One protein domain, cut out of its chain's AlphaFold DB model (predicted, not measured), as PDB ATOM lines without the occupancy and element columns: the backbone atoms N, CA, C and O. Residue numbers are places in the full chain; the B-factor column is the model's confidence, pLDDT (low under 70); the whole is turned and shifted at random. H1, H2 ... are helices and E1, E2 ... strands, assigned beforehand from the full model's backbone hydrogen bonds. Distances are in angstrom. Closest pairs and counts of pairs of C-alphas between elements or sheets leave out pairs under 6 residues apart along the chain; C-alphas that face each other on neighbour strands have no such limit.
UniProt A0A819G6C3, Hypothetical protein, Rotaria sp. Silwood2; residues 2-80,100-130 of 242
ATOM      1  N   ILE A   2      40.826  -6.158  12.033       47.97
ATOM      2  CA  ILE A   2      40.834  -4.695  11.908       47.97
ATOM      3  C   ILE A   2      40.003  -4.176  13.081       47.97
ATOM      4  O   ILE A   2      38.842  -4.554  13.216       47.97
ATOM      5  N   HIS A   3      40.612  -3.410  13.982       52.84
ATOM      6  CA  HIS A   3      39.866  -2.764  15.053       52.84
ATOM      7  C   HIS A   3      38.849  -1.790  14.426       52.84
ATOM      8  O   HIS A   3      39.264  -0.965  13.612       52.84
ATOM      9  N   PRO A   4      37.564  -1.832  14.815       55.59
ATOM     10  CA  PRO A   4      36.507  -1.049  14.167       55.59
ATOM     11  C   PRO A   4      36.772   0.466  14.165       55.59
ATOM     12  O   PRO A   4      36.480   1.149  13.194       55.59
ATOM     13  N   ASN A   5      37.453   0.968  15.200       54.28
ATOM     14  CA  ASN A   5      37.738   2.395  15.380       54.28
ATOM     15  C   ASN A   5      39.204   2.773  15.127       54.28
ATOM     16  O   ASN A   5      39.655   3.812  15.615       54.28
ATOM     17  N   TYR A   6      39.980   1.923  14.445       53.50
ATOM     18  CA  TYR A   6      41.418   2.129  14.279       53.50
ATOM     19  C   TYR A   6      41.835   2.131  12.809       53.50
ATOM     20  O   TYR A   6      41.853   1.096  12.143       53.50
ATOM     21  N   LEU A   7      42.231   3.304  12.318       61.22
ATOM     22  CA  LEU A   7      42.872   3.453  11.019       61.22
ATOM     23  C   LEU A   7      44.338   3.027  11.148       61.22
ATOM     24  O   LEU A   7      45.194   3.778  11.621       61.22
ATOM     25  N   TYR A   8      44.632   1.790  10.749       53.97
ATOM     26  CA  TYR A   8      46.010   1.334  10.588       53.97
ATOM     27  C   TYR A   8      46.626   2.044   9.373       53.97
ATOM     28  O   TYR A   8      46.088   2.026   8.271       53.97
ATOM     29  N   THR A   9      47.738   2.732   9.596       52.41
ATOM     30  CA  THR A   9      48.436   3.589   8.630       52.41
ATOM     31  C   THR A   9      49.123   2.806   7.490       52.41
ATOM     32  O   THR A   9      49.855   1.865   7.793       52.41
ATOM     33  N   LEU A  10      48.987   3.322   6.246       46.75
ATOM     34  CA  LEU A  10      49.701   3.081   4.954       46.75
ATOM     35  C   LEU A  10      48.995   2.216   3.875       46.75
ATOM     36  O   LEU A  10      48.659   1.068   4.141       46.75
ATOM     37  N   PRO A  11      48.998   2.668   2.599       49.19
ATOM     38  CA  PRO A  11      48.319   3.843   2.062       49.19
ATOM     39  C   PRO A  11      46.866   3.516   1.642       49.19
ATOM     40  O   PRO A  11      46.602   2.481   1.048       49.19
ATOM     41  N   PHE A  12      45.967   4.445   1.977       54.72
ATOM     42  CA  PHE A  12      44.648   4.755   1.399       54.72
ATOM     43  C   PHE A  12      43.911   3.642   0.646       54.72
ATOM     44  O   PHE A  12      44.348   3.278  -0.426       54.72
ATOM     45  N   HIS A  13      42.768   3.193   1.178       54.25
ATOM     46  CA  HIS A  13      41.485   2.945   0.485       54.25
ATOM     47  C   HIS A  13      40.587   2.145   1.443       54.25
ATOM     48  O   HIS A  13      40.309   0.972   1.212       54.25
ATOM     49  N   PHE A  14      40.161   2.749   2.557       72.00
ATOM     50  CA  PHE A  14      38.973   2.228   3.230       72.00
ATOM     51  C   PHE A  14      37.780   2.964   2.623       72.00
ATOM     52  O   PHE A  14      37.586   4.163   2.810       72.00
ATOM     53  N   ASP A  15      37.038   2.246   1.796       80.44
ATOM     54  CA  ASP A  15      35.758   2.683   1.251       80.44
ATOM     55  C   ASP A  15      34.637   2.533   2.288       80.44
ATOM     56  O   ASP A  15      33.593   3.173   2.171       80.44
ATOM     57  N   LYS A  16      34.872   1.746   3.345       83.81
ATOM     58  CA  LYS A  16      33.902   1.467   4.397       83.81
ATOM     59  C   LYS A  16      34.444   1.692   5.813       83.81
ATOM     60  O   LYS A  16      35.528   1.220   6.152       83.81
ATOM     61  N   LEU A  17      33.651   2.364   6.649       85.06
ATOM     62  CA  LEU A  17      33.867   2.494   8.097       85.06
ATOM     63  C   LEU A  17      32.871   1.633   8.877       85.06
ATOM     64  O   LEU A  17      31.688   1.620   8.548       85.06
ATOM     65  N   TYR A  18      33.352   0.957   9.919       84.38
ATOM     66  CA  TYR A  18      32.551   0.105  10.800       84.38
ATOM     67  C   TYR A  18      32.464   0.710  12.204       84.38
ATOM     68  O   TYR A  18      33.413   1.346  12.648       84.38
ATOM     69  N   ASP A  19      31.333   0.506  12.882       82.00
ATOM     70  CA  ASP A  19      31.029   1.008  14.234       82.00
ATOM     71  C   ASP A  19      31.333   2.501  14.445       82.00
ATOM     72  O   ASP A  19      31.716   2.942  15.532       82.00
ATOM     73  N   PHE A  20      31.132   3.304  13.404       84.88
ATOM     74  CA  PHE A  20      31.375   4.737  13.434       84.88
ATOM     75  C   PHE A  20      30.453   5.406  14.466       84.88
ATOM     76  O   PHE A  20      29.255   5.119  14.517       84.88
ATOM     77  N   ILE A  21      31.017   6.279  15.309       85.50
ATOM     78  CA  ILE A  21      30.275   7.093  16.290       85.50
ATOM     79  C   ILE A  21      30.224   8.534  15.787       85.50
ATOM     80  O   ILE A  21      29.177   9.054  15.409       85.50
ATOM     81  N   ASP A  22      31.400   9.148  15.741       87.06
ATOM     82  CA  ASP A  22      31.670  10.457  15.176       87.06
ATOM     83  C   ASP A  22      33.154  10.523  14.771       87.06
ATOM     84  O   ASP A  22      33.902   9.546  14.879       87.06
ATOM     85  N   PHE A  23      33.591  11.688  14.299       87.50
ATOM     86  CA  PHE A  23      34.969  11.903  13.866       87.50
ATOM     87  C   PHE A  23      35.991  11.965  15.009       87.50
ATOM     88  O   PHE A  23      37.164  11.694  14.758       87.50
ATOM     89  N   ASP A  24      35.572  12.296  16.228       86.25
ATOM     90  CA  ASP A  24      36.448  12.423  17.398       86.25
ATOM     91  C   ASP A  24      36.776  11.046  18.004       86.25
ATOM     92  O   ASP A  24      37.813  10.866  18.646       86.25
ATOM     93  N   HIS A  25      35.925  10.046  17.761       84.19
ATOM     94  CA  HIS A  25      36.112   8.672  18.230       84.19
ATOM     95  C   HIS A  25      36.994   7.811  17.313       84.19
ATOM     96  O   HIS A  25      37.417   6.723  17.722       84.19
ATOM     97  N   VAL A  26      37.304   8.270  16.096       82.75
ATOM     98  CA  VAL A  26      38.199   7.541  15.187       82.75
ATOM     99  C   VAL A  26      39.648   7.721  15.631       82.75
ATOM    100  O   VAL A  26      40.135   8.838  15.784       82.75
ATOM    101  N   LYS A  27      40.369   6.613  15.815       80.56
ATOM    102  CA  LYS A  27      41.779   6.609  16.225       80.56
ATOM    103  C   LYS A  27      42.680   6.228  15.055       80.56
ATOM    104  O   LYS A  27      42.301   5.457  14.178       80.56
ATOM    105  N   SER A  28      43.898   6.757  15.058       78.50
ATOM    106  CA  SER A  28      44.951   6.432  14.094       78.50
ATOM    107  C   SER A  28      46.298   6.408  14.812       78.50
ATOM    108  O   SER A  28      46.509   7.195  15.737       78.50
ATOM    109  N   ASN A  29      47.217   5.547  14.362       76.69
ATOM    110  CA  ASN A  29      48.623   5.583  14.794       76.69
ATOM    111  C   ASN A  29      49.278   6.940  14.495       76.69
ATOM    112  O   ASN A  29      50.140   7.392  15.242       76.69
ATOM    113  N   ASP A  30      48.857   7.583  13.404       80.75
ATOM    114  CA  ASP A  30      49.224   8.951  13.061       80.75
ATOM    115  C   ASP A  30      47.975   9.832  13.131       80.75
ATOM    116  O   ASP A  30      47.160   9.858  12.207       80.75
ATOM    117  N   SER A  31      47.793  10.542  14.244       79.19
ATOM    118  CA  SER A  31      46.619  11.393  14.471       79.19
ATOM    119  C   SER A  31      46.529  12.565  13.493       79.19
ATOM    120  O   SER A  31      45.430  13.058  13.238       79.19
ATOM    121  N   LYS A  32      47.646  12.983  12.878       80.56
ATOM    122  CA  LYS A  32      47.636  14.050  11.865       80.56
ATOM    123  C   LYS A  32      46.850  13.629  10.632       80.56
ATOM    124  O   LYS A  32      46.245  14.488   9.992       80.56
ATOM    125  N   ILE A  33      46.795  12.323  10.340       79.81
ATOM    126  CA  ILE A  33      46.075  11.817   9.174       79.81
ATOM    127  C   ILE A  33      44.579  12.124   9.245       79.81
ATOM    128  O   ILE A  33      43.969  12.428   8.228       79.81
ATOM    129  N   LEU A  34      43.991  12.132  10.442       80.69
ATOM    130  CA  LEU A  34      42.554  12.355  10.639       80.69
ATOM    131  C   LEU A  34      42.118  13.774  10.249       80.69
ATOM    132  O   LEU A  34      40.960  13.995   9.888       80.69
ATOM    133  N   ASN A  35      43.063  14.716  10.276       81.50
ATOM    134  CA  ASN A  35      42.834  16.116   9.940       81.50
ATOM    135  C   ASN A  35      42.977  16.404   8.442       81.50
ATOM    136  O   ASN A  35      42.592  17.487   7.999       81.50
ATOM    137  N   TYR A  36      43.515  15.473   7.647       82.38
ATOM    138  CA  TYR A  36      43.633  15.695   6.211       82.38
ATOM    139  C   TYR A  36      42.289  15.485   5.498       82.38
ATOM    140  O   TYR A  36      41.664  14.435   5.668       82.38
ATOM    141  N   PRO A  37      41.856  16.427   4.636       77.81
ATOM    142  CA  PRO A  37      40.596  16.303   3.903       77.81
ATOM    143  C   PRO A  37      40.493  15.023   3.058       77.81
ATOM    144  O   PRO A  37      39.426  14.424   2.965       77.81
ATOM    145  N   TRP A  38      41.607  14.566   2.475       81.56
ATOM    146  CA  TRP A  38      41.643  13.374   1.619       81.56
ATOM    147  C   TRP A  38      41.463  12.054   2.372       81.56
ATOM    148  O   TRP A  38      41.131  11.048   1.751       81.56
ATOM    149  N   THR A  39      41.639  12.038   3.695       82.88
ATOM    150  CA  THR A  39      41.507  10.819   4.512       82.88
ATOM    151  C   THR A  39      40.111  10.223   4.427       82.88
ATOM    152  O   THR A  39      39.953   9.008   4.398       82.88
ATOM    153  N   TRP A  40      39.105  11.086   4.333       87.31
ATOM    154  CA  TRP A  40      37.693  10.715   4.339       87.31
ATOM    155  C   TRP A  40      37.084  10.689   2.932       87.31
ATOM    156  O   TRP A  40      35.991  10.165   2.734       87.31
ATOM    157  N   TYR A  41      37.803  11.229   1.945       88.25
ATOM    158  CA  TYR A  41      37.292  11.468   0.598       88.25
ATOM    159  C   TYR A  41      36.853  10.186  -0.121       88.25
ATOM    160  O   TYR A  41      35.898  10.211  -0.891       88.25
ATOM    161  N   HIS A  42      37.529   9.064   0.129       87.50
ATOM    162  CA  HIS A  42      37.231   7.783  -0.520       87.50
ATOM    163  C   HIS A  42      36.189   6.935   0.216       87.50
ATOM    164  O   HIS A  42      35.834   5.871  -0.283       87.50
ATOM    165  N   VAL A  43      35.693   7.386   1.371       89.88
ATOM    166  CA  VAL A  43      34.676   6.652   2.127       89.88
ATOM    167  C   VAL A  43      33.347   6.726   1.377       89.88
ATOM    168  O   VAL A  43      32.809   7.808   1.148       89.88
ATOM    169  N   THR A  44      32.820   5.563   1.002       93.50
ATOM    170  CA  THR A  44      31.548   5.396   0.289       93.50
ATOM    171  C   THR A  44      30.466   4.758   1.155       93.50
ATOM    172  O   THR A  44      29.284   4.893   0.828       93.50
ATOM    173  N   SER A  45      30.837   4.112   2.264       93.25
ATOM    174  CA  SER A  45      29.917   3.480   3.208       93.25
ATOM    175  C   SER A  45      30.327   3.726   4.656       93.25
ATOM    176  O   SER A  45      31.505   3.651   5.006       93.25
ATOM    177  N   ILE A  46      29.342   3.931   5.524       92.44
ATOM    178  CA  ILE A  46      29.537   3.947   6.977       92.44
ATOM    179  C   ILE A  46      28.525   3.029   7.644       92.44
ATOM    180  O   ILE A  46      27.362   3.003   7.246       92.44
ATOM    181  N   ASP A  47      28.963   2.323   8.674       90.88
ATOM    182  CA  ASP A  47      28.094   1.588   9.577       90.88
ATOM    183  C   ASP A  47      28.147   2.276  10.942       90.88
ATOM    184  O   ASP A  47      29.197   2.338  11.580       90.88
ATOM    185  N   PHE A  48      27.019   2.833  11.367       88.31
ATOM    186  CA  PHE A  48      26.869   3.466  12.664       88.31
ATOM    187  C   PHE A  48      26.746   2.424  13.770       88.31
ATOM    188  O   PHE A  48      26.017   1.437  13.633       88.31
ATOM    189  N   SER A  49      27.435   2.689  14.877       78.06
ATOM    190  CA  SER A  49      27.275   1.936  16.121       78.06
ATOM    191  C   SER A  49      25.990   2.321  16.863       78.06
ATOM    192  O   SER A  49      25.422   3.400  16.665       78.06
ATOM    193  N   ASN A  50      25.577   1.464  17.796       71.75
ATOM    194  CA  ASN A  50      24.325   1.584  18.548       71.75
ATOM    195  C   ASN A  50      24.229   2.846  19.433       71.75
ATOM    196  O   ASN A  50      23.163   3.156  19.963       71.75
ATOM    197  N   SER A  51      25.339   3.563  19.633       69.69
ATOM    198  CA  SER A  51      25.439   4.746  20.499       69.69
ATOM    199  C   SER A  51      25.432   6.078  19.748       69.69
ATOM    200  O   SER A  51      25.618   7.129  20.362       69.69
ATOM    201  N   VAL A  52      25.265   6.066  18.426       77.00
ATOM    202  CA  VAL A  52      25.318   7.295  17.625       77.00
ATOM    203  C   VAL A  52      24.103   8.169  17.894       77.00
ATOM    204  O   VAL A  52      22.963   7.717  17.807       77.00
ATOM    205  N   LYS A  53      24.358   9.456  18.136       79.50
ATOM    206  CA  LYS A  53      23.338  10.505  18.111       79.50
ATOM    207  C   LYS A  53      23.432  11.266  16.797       79.50
ATOM    208  O   LYS A  53      24.317  12.102  16.610       79.50
ATOM    209  N   LEU A  54      22.517  10.977  15.880       79.94
ATOM    210  CA  LEU A  54      22.377  11.722  14.639       79.94
ATOM    211  C   LEU A  54      21.790  13.101  14.934       79.94
ATOM    212  O   LEU A  54      20.607  13.239  15.232       79.94
ATOM    213  N   ASN A  55      22.635  14.119  14.802       84.12
ATOM    214  CA  ASN A  55      22.256  15.526  14.856       84.12
ATOM    215  C   ASN A  55      22.742  16.256  13.594       84.12
ATOM    216  O   ASN A  55      23.583  15.757  12.840       84.12
ATOM    217  N   LEU A  56      22.241  17.473  13.370       83.44
ATOM    218  CA  LEU A  56      22.576  18.264  12.180       83.44
ATOM    219  C   LEU A  56      24.074  18.582  12.056       83.44
ATOM    220  O   LEU A  56      24.570  18.727  10.938       83.44
ATOM    221  N   ASN A  57      24.809  18.680  13.167       88.00
ATOM    222  CA  ASN A  57      26.252  18.913  13.131       88.00
ATOM    223  C   ASN A  57      26.992  17.710  12.534       88.00
ATOM    224  O   ASN A  57      27.823  17.881  11.645       88.00
ATOM    225  N   LEU A  58      26.642  16.491  12.953       89.75
ATOM    226  CA  LEU A  58      27.205  15.271  12.377       89.75
ATOM    227  C   LEU A  58      26.870  15.165  10.884       89.75
ATOM    228  O   LEU A  58      27.761  14.900  10.083       89.75
ATOM    229  N   ILE A  59      25.632  15.475  10.483       91.50
ATOM    230  CA  ILE A  59      25.238  15.498   9.063       91.50
ATOM    231  C   ILE A  59      26.080  16.497   8.253       91.50
ATOM    232  O   ILE A  59      26.568  16.158   7.173       91.50
ATOM    233  N   LYS A  60      26.312  17.709   8.775       91.31
ATOM    234  CA  LYS A  60      27.190  18.706   8.135       91.31
ATOM    235  C   LYS A  60      28.617  18.183   7.985       91.31
ATOM    236  O   LYS A  60      29.206  18.321   6.914       91.31
ATOM    237  N   GLN A  61      29.159  17.550   9.023       92.06
ATOM    238  CA  GLN A  61      30.505  16.983   8.971       92.06
ATOM    239  C   GLN A  61      30.612  15.828   7.973       92.06
ATOM    240  O   GLN A  61      31.578  15.793   7.215       92.06
ATOM    241  N   LEU A  62      29.622  14.930   7.915       93.81
ATOM    242  CA  LEU A  62      29.565  13.860   6.916       93.81
ATOM    243  C   LEU A  62      29.563  14.436   5.500       93.81
ATOM    244  O   LEU A  62      30.385  14.027   4.686       93.81
ATOM    245  N   LYS A  63      28.728  15.449   5.228       93.50
ATOM    246  CA  LYS A  63      28.682  16.120   3.919       93.50
ATOM    247  C   LYS A  63      30.037  16.711   3.520       93.50
ATOM    248  O   LYS A  63      30.438  16.610   2.366       93.50
ATOM    249  N   MET A  64      30.732  17.348   4.464       91.75
ATOM    250  CA  MET A  64      32.010  18.012   4.197       91.75
ATOM    251  C   MET A  64      33.183  17.036   4.071       91.75
ATOM    252  O   MET A  64      34.031  17.214   3.201       91.75
ATOM    253  N   LYS A  65      33.265  16.043   4.962       91.62
ATOM    254  CA  LYS A  65      34.410  15.128   5.051       91.62
ATOM    255  C   LYS A  65      34.257  13.921   4.128       91.62
ATOM    256  O   LYS A  65      35.243  13.494   3.543       91.62
ATOM    257  N   MET A  66      33.047  13.398   3.948       93.25
ATOM    258  CA  MET A  66      32.770  12.197   3.150       93.25
ATOM    259  C   MET A  66      31.870  12.530   1.947       93.25
ATOM    260  O   MET A  66      30.736  12.056   1.867       93.25
ATOM    261  N   PRO A  67      32.335  13.345   0.981       93.38
ATOM    262  CA  PRO A  67      31.501  13.768  -0.145       93.38
ATOM    263  C   PRO A  67      31.042  12.596  -1.029       93.38
ATOM    264  O   PRO A  67      29.989  12.683  -1.652       93.38
ATOM    265  N   ASN A  68      31.789  11.487  -1.051       93.94
ATOM    266  CA  ASN A  68      31.470  10.290  -1.834       93.94
ATOM    267  C   ASN A  68      30.635   9.253  -1.061       93.94
ATOM    268  O   ASN A  68      30.501   8.119  -1.519       93.94
ATOM    269  N   LEU A  69      30.071   9.615   0.096       96.12
ATOM    270  CA  LEU A  69      29.245   8.717   0.897       96.12
ATOM    271  C   LEU A  69      27.961   8.334   0.147       96.12
ATOM    272  O   LEU A  69      27.113   9.175  -0.124       96.12
ATOM    273  N   THR A  70      27.798   7.049  -0.153       97.25
ATOM    274  CA  THR A  70      26.642   6.513  -0.895       97.25
ATOM    275  C   THR A  70      25.739   5.606  -0.066       97.25
ATOM    276  O   THR A  70      24.567   5.434  -0.417       97.25
ATOM    277  N   SER A  71      26.263   5.040   1.024       96.75
ATOM    278  CA  SER A  71      25.586   4.035   1.839       96.75
ATOM    279  C   SER A  71      25.742   4.317   3.331       96.75
ATOM    280  O   SER A  71      26.836   4.634   3.799       96.75
ATOM    281  N   ILE A  72      24.650   4.172   4.080       94.25
ATOM    282  CA  ILE A  72      24.637   4.302   5.539       94.25
ATOM    283  C   ILE A  72      23.948   3.082   6.143       94.25
ATOM    284  O   ILE A  72      22.803   2.787   5.809       94.25
ATOM    285  N   THR A  73      24.621   2.409   7.065       91.31
ATOM    286  CA  THR A  73      24.052   1.318   7.854       91.31
ATOM    287  C   THR A  73      23.848   1.769   9.288       91.31
ATOM    288  O   THR A  73      24.697   2.430   9.876       91.31
ATOM    289  N   PHE A  74      22.733   1.362   9.868       87.50
ATOM    290  CA  PHE A  74      22.363   1.585  11.249       87.50
ATOM    291  C   PHE A  74      22.240   0.235  11.944       87.50
ATOM    292  O   PHE A  74      21.196  -0.414  11.863       87.50
ATOM    293  N   ASN A  75      23.312  -0.210  12.595       78.31
ATOM    294  CA  ASN A  75      23.320  -1.461  13.343       78.31
ATOM    295  C   ASN A  75      22.691  -1.184  14.717       78.31
ATOM    296  O   ASN A  75      23.365  -0.667  15.591       78.31
ATOM    297  N   SER A  76      21.400  -1.470  14.901       68.81
ATOM    298  CA  SER A  76      20.648  -1.304  16.159       68.81
ATOM    299  C   SER A  76      20.650   0.123  16.732       68.81
ATOM    300  O   SER A  76      21.461   0.501  17.573       68.81
ATOM    301  N   LEU A  77      19.691   0.933  16.286       62.66
ATOM    302  CA  LEU A  77      19.439   2.267  16.832       62.66
ATOM    303  C   LEU A  77      18.563   2.182  18.079       62.66
ATOM    304  O   LEU A  77      17.373   1.906  17.978       62.66
ATOM    305  N   SER A  78      19.088   2.555  19.243       60.34
ATOM    306  CA  SER A  78      18.183   2.890  20.345       60.34
ATOM    307  C   SER A  78      17.250   4.039  19.917       60.34
ATOM    308  O   SER A  78      17.646   4.925  19.157       60.34
ATOM    309  N   SER A  79      16.017   4.084  20.429       56.50
ATOM    310  CA  SER A  79      15.051   5.165  20.142       56.50
ATOM    311  C   SER A  79      15.566   6.580  20.475       56.50
ATOM    312  O   SER A  79      14.959   7.574  20.084       56.50
ATOM    313  N   GLN A  80      16.707   6.684  21.161       54.44
ATOM    314  CA  GLN A  80      17.386   7.923  21.546       54.44
ATOM    315  C   GLN A  80      18.406   8.424  20.504       54.44
ATOM    316  O   GLN A  80      19.026   9.466  20.706       54.44
ATOM    317  N   THR A 100      20.740  21.139   5.117       87.94
ATOM    318  CA  THR A 100      21.845  20.205   4.881       87.94
ATOM    319  C   THR A 100      21.320  18.814   4.554       87.94
ATOM    320  O   THR A 100      20.703  18.159   5.385       87.94
ATOM    321  N   THR A 101      21.623  18.370   3.339       93.00
ATOM    322  CA  THR A 101      21.277  17.059   2.783       93.00
ATOM    323  C   THR A 101      22.533  16.247   2.469       93.00
ATOM    324  O   THR A 101      23.597  16.815   2.202       93.00
ATOM    325  N   LEU A 102      22.411  14.924   2.452       94.88
ATOM    326  CA  LEU A 102      23.421  13.982   1.973       94.88
ATOM    327  C   LEU A 102      23.018  13.495   0.576       94.88
ATOM    328  O   LEU A 102      22.476  12.408   0.397       94.88
ATOM    329  N   ASP A 103      23.250  14.347  -0.422       94.88
ATOM    330  CA  ASP A 103      22.738  14.169  -1.789       94.88
ATOM    331  C   ASP A 103      23.312  12.935  -2.505       94.88
ATOM    332  O   ASP A 103      22.706  12.417  -3.441       94.88
ATOM    333  N   THR A 104      24.477  12.454  -2.079       96.69
ATOM    334  CA  THR A 104      25.153  11.284  -2.649       96.69
ATOM    335  C   THR A 104      24.670   9.962  -2.061       96.69
ATOM    336  O   THR A 104      24.881   8.911  -2.669       96.69
ATOM    337  N   VAL A 105      23.960   9.994  -0.928       97.25
ATOM    338  CA  VAL A 105      23.464   8.788  -0.261       97.25
ATOM    339  C   VAL A 105      22.244   8.252  -0.999       97.25
ATOM    340  O   VAL A 105      21.213   8.912  -1.126       97.25
ATOM    341  N   THR A 106      22.370   7.013  -1.465       97.00
ATOM    342  CA  THR A 106      21.337   6.300  -2.228       97.00
ATOM    343  C   THR A 106      20.853   5.043  -1.526       97.00
ATOM    344  O   THR A 106      19.779   4.544  -1.868       97.00
ATOM    345  N   THR A 107      21.627   4.533  -0.561       96.44
ATOM    346  CA  THR A 107      21.340   3.301   0.175       96.44
ATOM    347  C   THR A 107      21.317   3.558   1.676       96.44
ATOM    348  O   THR A 107      22.245   4.155   2.221       96.44
ATOM    349  N   VAL A 108      20.278   3.065   2.347       93.25
ATOM    350  CA  VAL A 108      20.225   3.003   3.811       93.25
ATOM    351  C   VAL A 108      19.863   1.599   4.261       93.25
ATOM    352  O   VAL A 108      18.938   0.989   3.722       93.25
ATOM    353  N   HIS A 109      20.574   1.103   5.269       91.19
ATOM    354  CA  HIS A 109      20.303  -0.169   5.923       91.19
ATOM    355  C   HIS A 109      19.943   0.048   7.390       91.19
ATOM    356  O   HIS A 109      20.725   0.612   8.142       91.19
ATOM    357  N   PHE A 110      18.774  -0.432   7.807       87.44
ATOM    358  CA  PHE A 110      18.372  -0.523   9.208       87.44
ATOM    359  C   PHE A 110      18.507  -1.967   9.703       87.44
ATOM    360  O   PHE A 110      17.794  -2.874   9.259       87.44
ATOM    361  N   GLY A 111      19.459  -2.191  10.605       80.62
ATOM    362  CA  GLY A 111      19.752  -3.478  11.219       80.62
ATOM    363  C   GLY A 111      19.054  -3.629  12.569       80.62
ATOM    364  O   GLY A 111      19.584  -3.173  13.573       80.62
ATOM    365  N   GLY A 112      17.903  -4.305  12.606       68.25
ATOM    366  CA  GLY A 112      17.331  -4.848  13.846       68.25
ATOM    367  C   GLY A 112      16.384  -3.939  14.633       68.25
ATOM    368  O   GLY A 112      15.963  -4.335  15.713       68.25
ATOM    369  N   GLU A 113      16.013  -2.770  14.112       63.91
ATOM    370  CA  GLU A 113      15.049  -1.872  14.764       63.91
ATOM    371  C   GLU A 113      13.713  -1.823  14.035       63.91
ATOM    372  O   GLU A 113      13.652  -1.965  12.813       63.91
ATOM    373  N   SER A 114      12.640  -1.558  14.787       65.50
ATOM    374  CA  SER A 114      11.355  -1.196  14.188       65.50
ATOM    375  C   SER A 114      11.485   0.161  13.503       65.50
ATOM    376  O   SER A 114      11.958   1.124  14.109       65.50
ATOM    377  N   MET A 115      11.010   0.266  12.258       68.25
ATOM    378  CA  MET A 115      10.981   1.544  11.542       68.25
ATOM    379  C   MET A 115      10.197   2.627  12.300       68.25
ATOM    380  O   MET A 115      10.469   3.806  12.114       68.25
ATOM    381  N   GLU A 116       9.287   2.253  13.204       65.38
ATOM    382  CA  GLU A 116       8.547   3.181  14.074       65.38
ATOM    383  C   GLU A 116       9.449   4.053  14.959       65.38
ATOM    384  O   GLU A 116       9.065   5.165  15.314       65.38
ATOM    385  N   ASN A 117      10.654   3.574  15.283       68.81
ATOM    386  CA  ASN A 117      11.623   4.301  16.106       68.81
ATOM    387  C   ASN A 117      12.459   5.306  15.295       68.81
ATOM    388  O   ASN A 117      13.233   6.073  15.871       68.81
ATOM    389  N   ILE A 118      12.340   5.304  13.965       74.56
ATOM    390  CA  ILE A 118      13.120   6.181  13.093       74.56
ATOM    391  C   ILE A 118      12.383   7.499  12.925       74.56
ATOM    392  O   ILE A 118      11.224   7.550  12.515       74.56
ATOM    393  N   ASN A 119      13.087   8.589  13.199       77.00
ATOM    394  CA  ASN A 119      12.514   9.914  13.063       77.00
ATOM    395  C   ASN A 119      12.366  10.296  11.570       77.00
ATOM    396  O   ASN A 119      13.366  10.260  10.844       77.00
ATOM    397  N   PRO A 120      11.166  10.691  11.093       76.69
ATOM    398  CA  PRO A 120      10.924  10.984   9.678       76.69
ATOM    399  C   PRO A 120      11.859  12.023   9.044       76.69
ATOM    400  O   PRO A 120      12.125  11.922   7.847       76.69
ATOM    401  N   TRP A 121      12.413  12.967   9.820       81.56
ATOM    402  CA  TRP A 121      13.337  13.986   9.294       81.56
ATOM    403  C   TRP A 121      14.603  13.384   8.666       81.56
ATOM    404  O   TRP A 121      15.222  14.007   7.803       81.56
ATOM    405  N   LEU A 122      14.988  12.156   9.043       83.81
ATOM    406  CA  LEU A 122      16.095  11.441   8.404       83.81
ATOM    407  C   LEU A 122      15.857  11.282   6.896       83.81
ATOM    408  O   LEU A 122      16.792  11.309   6.106       83.81
ATOM    409  N   PHE A 123      14.613  11.138   6.454       85.81
ATOM    410  CA  PHE A 123      14.315  10.976   5.032       85.81
ATOM    411  C   PHE A 123      14.300  12.304   4.267       85.81
ATOM    412  O   PHE A 123      14.448  12.307   3.040       85.81
ATOM    413  N   ASP A 124      14.204  13.426   4.980       86.31
ATOM    414  CA  ASP A 124      14.338  14.765   4.409       86.31
ATOM    415  C   ASP A 124      15.804  15.100   4.103       86.31
ATOM    416  O   ASP A 124      16.084  15.791   3.121       86.31
ATOM    417  N   ILE A 125      16.760  14.557   4.872       90.69
ATOM    418  CA  ILE A 125      18.196  14.737   4.589       90.69
ATOM    419  C   ILE A 125      18.704  13.838   3.452       90.69
ATOM    420  O   ILE A 125      19.827  14.037   2.994       90.69
ATOM    421  N   LEU A 126      17.914  12.859   2.997       93.12
ATOM    422  CA  LEU A 126      18.304  11.847   2.005       93.12
ATOM    423  C   LEU A 126      17.469  11.974   0.716       93.12
ATOM    424  O   LEU A 126      16.630  11.117   0.416       93.12
ATOM    425  N   PRO A 127      17.655  13.043  -0.080       92.00
ATOM    426  CA  PRO A 127      16.778  13.330  -1.214       92.00
ATOM    427  C   PRO A 127      16.844  12.268  -2.321       92.00
ATOM    428  O   PRO A 127      15.828  12.025  -2.968       92.00
ATOM    429  N   ASN A 128      17.996  11.611  -2.490       94.94
ATOM    430  CA  ASN A 128      18.261  10.627  -3.545       94.94
ATOM    431  C   ASN A 128      18.237   9.171  -3.049       94.94
ATOM    432  O   ASN A 128      18.770   8.281  -3.717       94.94
ATOM    433  N   LEU A 129      17.620   8.911  -1.891       94.81
ATOM    434  CA  LEU A 129      17.448   7.559  -1.366       94.81
ATOM    435  C   LEU A 129      16.624   6.704  -2.338       94.81
ATOM    436  O   LEU A 129      15.473   7.027  -2.630       94.81
ATOM    437  N   LYS A 130      17.206   5.598  -2.806       95.44
ATOM    438  CA  LYS A 130      16.592   4.674  -3.775       95.44
ATOM    439  C   LYS A 130      16.593   3.226  -3.313       95.44
ATOM    440  O   LYS A 130      15.778   2.440  -3.792       95.44
TER     441      LYS A 130
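What this domain is: This is residues 2 to 80 and 100 to 130 of the 242 residues of the protein "Hypothetical protein" of Rotaria sp. Silwood2 (UniProt A0A819G6C3). With little regular structure, the chain winds as a solenoid, parallel strands E1 to E4 forming one wall. The 110 printed residues, class mixed, have 42 in named elements: E1 H1 H2 E2 H3 E3 E4 H4. It is compact, radius of gyration of the C-alphas 13.8 A, spanning 41 by 24 by 22 A.

How they stand to each other: E1, residues 16 to 20, runs through H1, 31 to 35, and H2, 38 to 41, to parallel E2, 45 to 48, a strand-helix-strand unit with right-handed crossover; N 17 to O 45 is 3.0 A. E2, H3, 56 to 65, and E3, 71 to 75, form another. H3 has every O i to N i+4 pair within hydrogen-bond range; H1, 0 of 1 but 2 of 2 O i to N i+3.

Where its parts are: E1 begins at C-alpha 16 (33.902, 1.467, 4.397). E4, 107 to 111, spans 13.1 A. H4, 121 to 124, ends at (14.338, 14.765, 4.409).

The domain as a whole: Residues 81 to 99 are unprinted, a 21.2 A C-alpha gap; 24 residues are under pLDDT 70.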